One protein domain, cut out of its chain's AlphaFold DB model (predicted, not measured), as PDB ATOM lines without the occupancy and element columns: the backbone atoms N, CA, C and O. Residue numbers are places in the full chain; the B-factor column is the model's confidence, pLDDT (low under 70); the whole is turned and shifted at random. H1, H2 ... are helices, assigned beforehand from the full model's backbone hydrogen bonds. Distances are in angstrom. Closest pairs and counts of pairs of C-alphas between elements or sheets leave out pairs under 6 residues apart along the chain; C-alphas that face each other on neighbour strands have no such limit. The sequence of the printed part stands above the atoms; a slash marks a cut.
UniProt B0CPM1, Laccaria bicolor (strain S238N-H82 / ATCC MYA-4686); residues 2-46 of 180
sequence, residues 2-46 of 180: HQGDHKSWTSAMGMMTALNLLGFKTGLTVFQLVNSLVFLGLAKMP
ATOM      1  N   HIS A   2      99.108 133.645  84.569       42.38
ATOM      2  CA  HIS A   2     100.487 134.104  84.387       42.38
ATOM      3  C   HIS A   2     101.141 133.317  83.242       42.38
ATOM      4  O   HIS A   2     101.292 132.107  83.341       42.38
ATOM      5  N   GLN A   3     101.516 134.013  82.163       49.91
ATOM      6  CA  GLN A   3     102.248 133.497  80.992       49.91
ATOM      7  C   GLN A   3     103.761 133.354  81.269       49.91
ATOM      8  O   GLN A   3     104.592 133.665  80.422       49.91
ATOM      9  N   GLY A   4     104.136 132.964  82.489       62.94
ATOM     10  CA  GLY A   4     105.529 132.705  82.843       62.94
ATOM     11  C   GLY A   4     105.863 131.241  82.598       62.94
ATOM     12  O   GLY A   4     105.082 130.368  82.968       62.94
ATOM     13  N   ASP A   5     107.017 130.964  81.998       76.69
ATOM     14  CA  ASP A   5     107.498 129.597  81.825       76.69
ATOM     15  C   ASP A   5     107.705 128.958  83.212       76.69
ATOM     16  O   ASP A   5     108.467 129.469  84.041       76.69
ATOM     17  N   HIS A   6     106.979 127.876  83.508       82.81
ATOM     18  CA  HIS A   6     107.051 127.234  84.822       82.81
ATOM     19  C   HIS A   6     108.473 126.727  85.091       82.81
ATOM     20  O   HIS A   6     109.132 126.167  84.208       82.81
ATOM     21  N   LYS A   7     108.950 126.897  86.329       87.06
ATOM     22  CA  LYS A   7     110.271 126.398  86.736       87.06
ATOM     23  C   LYS A   7     110.312 124.874  86.631       87.06
ATOM     24  O   LYS A   7     109.311 124.207  86.896       87.06
ATOM     25  N   SER A   8     111.472 124.325  86.265       93.75
ATOM     26  CA  SER A   8     111.699 122.882  86.376       93.75
ATOM     27  C   SER A   8     111.592 122.439  87.833       93.75
ATOM     28  O   SER A   8     111.792 123.242  88.749       93.75
ATOM     29  N   TRP A   9     111.303 121.159  88.041       95.19
ATOM     30  CA  TRP A   9     111.218 120.564  89.370       95.19
ATOM     31  C   TRP A   9     112.493 120.803  90.194       95.19
ATOM     32  O   TRP A   9     112.435 121.355  91.293       95.19
ATOM     33  N   THR A  10     113.659 120.530  89.605       93.12
ATOM     34  CA  THR A  10     114.966 120.776  90.230       93.12
ATOM     35  C   THR A  10     115.202 122.263  90.532       93.12
ATOM     36  O   THR A  10     115.681 122.618  91.610       93.12
ATOM     37  N   SER A  11     114.804 123.169  89.627       92.31
ATOM     38  CA  SER A  11     114.919 124.619  89.858       92.31
ATOM     39  C   SER A  11     114.000 125.101  90.982       92.31
ATOM     40  O   SER A  11     114.407 125.944  91.786       92.31
ATOM     41  N   ALA A  12     112.782 124.562  91.070       92.44
ATOM     42  CA  ALA A  12     111.867 124.840  92.168       92.44
ATOM     43  C   ALA A  12     112.444 124.343  93.502       92.44
ATOM     44  O   ALA A  12     112.388 125.075  94.485       92.44
ATOM     45  N   MET A  13     113.090 123.172  93.527       91.62
ATOM     46  CA  MET A  13     113.795 122.675  94.716       91.62
ATOM     47  C   MET A  13     114.890 123.625  95.183       91.62
ATOM     48  O   MET A  13     114.885 124.046  96.340       91.62
ATOM     49  N   GLY A  14     115.772 124.032  94.265       90.75
ATOM     50  CA  GLY A  14     116.838 124.986  94.563       90.75
ATOM     51  C   GLY A  14     116.296 126.321  95.076       90.75
ATOM     52  O   GLY A  14     116.822 126.867  96.043       90.75
ATOM     53  N   MET A  15     115.201 126.818  94.491       90.44
ATOM     54  CA  MET A  15     114.531 128.033  94.959       90.44
ATOM     55  C   MET A  15     113.995 127.875  96.386       90.44
ATOM     56  O   MET A  15     114.244 128.745  97.217       90.44
ATOM     57  N   MET A  16     113.281 126.788  96.688       89.44
ATOM     58  CA  MET A  16     112.695 126.585  98.018       89.44
ATOM     59  C   MET A  16     113.768 126.443  99.098       89.44
ATOM     60  O   MET A  16     113.652 127.064 100.154       89.44
ATOM     61  N   THR A  17     114.850 125.723  98.806       87.62
ATOM     62  CA  THR A  17     116.019 125.651  99.689       87.62
ATOM     63  C   THR A  17     116.678 127.023  99.875       87.62
ATOM     64  O   THR A  17     117.014 127.388 101.002       87.62
ATOM     65  N   ALA A  18     116.811 127.824  98.811       87.62
ATOM     66  CA  ALA A  18     117.424 129.154  98.870       87.62
ATOM     67  C   ALA A  18     116.617 130.173  99.694       87.62
ATOM     68  O   ALA A  18     117.204 131.072 100.294       87.62
ATOM     69  N   LEU A  19     115.289 130.024  99.776       86.25
ATOM     70  CA  LEU A  19     114.451 130.851 100.656       86.25
ATOM     71  C   LEU A  19     114.755 130.622 102.147       86.25
ATOM     72  O   LEU A  19     114.377 131.450 102.975       86.25
ATOM     73  N   ASN A  20     115.432 129.518 102.495       82.69
ATOM     74  CA  ASN A  20     115.891 129.185 103.846       82.69
ATOM     75  C   ASN A  20     114.780 129.262 104.915       82.69
ATOM     76  O   ASN A  20     115.022 129.593 106.081       82.69
ATOM     77  N   LEU A  21     113.543 128.949 104.515       83.19
ATOM     78  CA  LEU A  21     112.388 128.938 105.405       83.19
ATOM     79  C   LEU A  21     112.553 127.832 106.450       83.19
ATOM     80  O   LEU A  21     112.984 126.713 106.150       83.19
ATOM     81  N   LEU A  22     112.204 128.132 107.701       81.19
ATOM     82  CA  LEU A  22     112.251 127.148 108.779       81.19
ATOM     83  C   LEU A  22     111.352 125.948 108.427       81.19
ATOM     84  O   LEU A  22     110.196 126.128 108.063       81.19
ATOM     85  N   GLY A  23     111.899 124.731 108.503       75.94
ATOM     86  CA  GLY A  23     111.200 123.496 108.120       75.94
ATOM     87  C   GLY A  23     111.327 123.094 106.642       75.94
ATOM     88  O   GLY A  23     111.082 121.935 106.324       75.94
ATOM     89  N   PHE A  24     111.796 123.984 105.759       77.81
ATOM     90  CA  PHE A  24     111.938 123.739 104.312       77.81
ATOM     91  C   PHE A  24     113.369 123.974 103.817       77.81
ATOM     92  O   PHE A  24     113.599 124.463 102.715       77.81
ATOM     93  N   LYS A  25     114.356 123.648 104.653       70.88
ATOM     94  CA  LYS A  25     115.765 123.893 104.330       70.88
ATOM     95  C   LYS A  25     116.346 122.801 103.437       70.88
ATOM     96  O   LYS A  25     117.041 123.109 102.479       70.88
ATOM     97  N   THR A  26     116.062 121.532 103.730       77.25
ATOM     98  CA  THR A  26     116.584 120.376 102.984       77.25
ATOM     99  C   THR A  26     115.654 119.165 103.112       77.25
ATOM    100  O   THR A  26     114.737 119.160 103.939       77.25
ATOM    101  N   GLY A  27     115.915 118.129 102.312       84.12
ATOM    102  CA  GLY A  27     115.350 116.796 102.498       84.12
ATOM    103  C   GLY A  27     113.888 116.642 102.076       84.12
ATOM    104  O   GLY A  27     113.368 117.372 101.229       84.12
ATOM    105  N   LEU A  28     113.225 115.654 102.685       88.25
ATOM    106  CA  LEU A  28     111.900 115.169 102.290       88.25
ATOM    107  C   LEU A  28     110.817 116.257 102.305       88.25
ATOM    108  O   LEU A  28     109.966 116.281 101.421       88.25
ATOM    109  N   THR A  29     110.845 117.179 103.267       89.19
ATOM    110  CA  THR A  29     109.825 118.235 103.366       89.19
ATOM    111  C   THR A  29     109.859 119.175 102.159       89.19
ATOM    112  O   THR A  29     108.814 119.565 101.640       89.19
ATOM    113  N   VAL A  30     111.058 119.518 101.673       90.38
ATOM    114  CA  VAL A  30     111.226 120.352 100.471       90.38
ATOM    115  C   VAL A  30     110.768 119.591  99.232       90.38
ATOM    116  O   VAL A  30     110.024 120.138  98.423       90.38
ATOM    117  N   PHE A  31     111.154 118.320  99.120       92.00
ATOM    118  CA  PHE A  31     110.715 117.433  98.043       92.00
ATOM    119  C   PHE A  31     109.181 117.351  97.962       92.00
ATOM    120  O   PHE A  31     108.597 117.612  96.912       92.00
ATOM    121  N   GLN A  32     108.510 117.095  99.090       91.75
ATOM    122  CA  GLN A  32     107.045 117.027  99.174       91.75
ATOM    123  C   GLN A  32     106.369 118.353  98.813       91.75
ATOM    124  O   GLN A  32     105.347 118.367  98.119       91.75
ATOM    125  N   LEU A  33     106.940 119.477  99.250       90.50
ATOM    126  CA  LEU A  33     106.436 120.795  98.885       90.50
ATOM    127  C   LEU A  33     106.538 121.031  97.377       90.50
ATOM    128  O   LEU A  33     105.557 121.437  96.760       90.50
ATOM    129  N   VAL A  34     107.683 120.739  96.761       93.19
ATOM    130  CA  VAL A  34     107.847 120.928  95.314       93.19
ATOM    131  C   VAL A  34     106.958 119.978  94.516       93.19
ATOM    132  O   VAL A  34     106.361 120.407  93.532       93.19
ATOM    133  N   ASN A  35     106.760 118.739  94.966       94.00
ATOM    134  CA  ASN A  35     105.777 117.837  94.360       94.00
ATOM    135  C   ASN A  35     104.360 118.424  94.419       94.00
ATOM    136  O   ASN A  35     103.617 118.362  93.443       94.00
ATOM    137  N   SER A  36     104.007 119.073  95.531       91.75
ATOM    138  CA  SER A  36     102.724 119.771  95.662       91.75
ATOM    139  C   SER A  36     102.623 120.947  94.683       91.75
ATOM    140  O   SER A  36     101.583 121.137  94.059       91.75
ATOM    141  N   LEU A  37     103.711 121.700  94.473       90.06
ATOM    142  CA  LEU A  37     103.773 122.757  93.455       90.06
ATOM    143  C   LEU A  37     103.608 122.203  92.033       90.06
ATOM    144  O   LEU A  37     102.951 122.845  91.217       90.06
ATOM    145  N   VAL A  38     104.151 121.019  91.733       93.25
ATOM    146  CA  VAL A  38     103.919 120.337  90.449       93.25
ATOM    147  C   VAL A  38     102.442 120.009  90.267       93.25
ATOM    148  O   VAL A  38     101.868 120.353  89.237       93.25
ATOM    149  N   PHE A  39     101.797 119.407  91.268       88.56
ATOM    150  CA  PHE A  39     100.377 119.053  91.181       88.56
ATOM    151  C   PHE A  39      99.447 120.272  91.107       88.56
ATOM    152  O   PHE A  39      98.380 120.191  90.504       88.56
ATOM    153  N   LEU A  40      99.862 121.417  91.657       87.75
ATOM    154  CA  LEU A  40      99.166 122.700  91.509       87.75
ATOM    155  C   LEU A  40      99.442 123.399  90.163       87.75
ATOM    156  O   LEU A  40      98.900 124.476  89.918       87.75
ATOM    157  N   GLY A  41     100.294 122.834  89.302       85.81
ATOM    158  CA  GLY A  41     100.686 123.447  88.031       85.81
ATOM    159  C   GLY A  41     101.586 124.677  88.195       85.81
ATOM    160  O   GLY A  41     101.628 125.531  87.318       85.81
ATOM    161  N   LEU A  42     102.290 124.802  89.323       87.19
ATOM    162  CA  LEU A  42     103.217 125.901  89.616       87.19
ATOM    163  C   LEU A  42     104.678 125.550  89.278       87.19
ATOM    164  O   LEU A  42     105.500 126.453  89.115       87.19
ATOM    165  N   ALA A  43     104.991 124.262  89.123       92.44
ATOM    166  CA  ALA A  43     106.278 123.742  88.662       92.44
ATOM    167  C   ALA A  43     106.074 122.638  87.607       92.44
ATOM    168  O   ALA A  43     105.019 122.010  87.549       92.44
ATOM    169  N   LYS A  44     107.084 122.398  86.763       94.44
ATOM    170  CA  LYS A  44     107.053 121.321  85.759       94.44
ATOM    171  C   LYS A  44     107.247 119.956  86.430       94.44
ATOM    172  O   LYS A  44     108.013 119.848  87.384       94.44
ATOM    173  N   MET A  45     106.581 118.926  85.902       95.19
ATOM    174  CA  MET A  45     106.774 117.531  86.316       95.19
ATOM    175  C   MET A  45     108.254 117.134  86.170       95.19
ATOM    176  O   MET A  45     108.836 117.454  85.130       95.19
ATOM    177  N   PRO A  46     108.867 116.463  87.163       96.50
ATOM    178  CA  PRO A  46     110.227 115.965  87.018       96.50
ATOM    179  C   PRO A  46     110.313 114.860  85.970       96.50
ATOM    180  O   PRO A  46     109.360 114.106  85.761       96.50
TER     181      PRO A  46
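AT A GLANCE: This is residues 2 to 46 of the 180 residues of a protein of Laccaria bicolor (strain S238N-H82 / ATCC MYA-4686) (UniProt B0CPM1). What would one see first? Two short helices, H1 and H2, pack on each other and cross at 50 degrees, running opposite ways, with the link of residues 19 to 27 looping from one to the other. A lead-in without a named element, residues 2 to 8, comes before H1, and residues 40 to 46 turn back after H2. What is it made of? The printed part has 45 residues, with two named helices in the order H1, H2 and no named strand; the class is all helix, though under half of the residues, 22, are in named elements. How is it shaped? It is compact, with a radius of gyration of the C-alphas of 10.1 A, and elongated, spanning 30 by 16 by 14 A.

IN THESE COORDINATES: Where is the first helix? H1 is residues 9 to 18, 14.2 A from first to last C-alpha, and C-alpha 9 is at (111.218, 120.564, 89.370). Where is the second? H2 is residues 28 to 39, 16.5 A long, from C-alpha 28 at (111.900, 115.169, 102.290) to C-alpha 39 at (100.377, 119.053, 91.181).

HOW THE PARTS SIT: Do the helices meet? H1 and H2 touch, and their closest C-alphas are those of Met 13 and Val 34, 6.2 A apart. How do they stand? They run opposite ways at a steep tilt of 50 degrees. What do the backbones show? In H1 and H2 every O i to N i+4 pair is within hydrogen-bond range.

THE WHOLE: How large is it? The two C-alphas farthest apart are those of Gln 3 and Gly 23, at 30.3 A. Is it unbroken? The printed part has no cut, and the link from H1 to H2 is short, with 9 residues. Where is confidence low? Residues 2 to 4 are under 70 in pLDDT, and the mean of the printed part is 85.7.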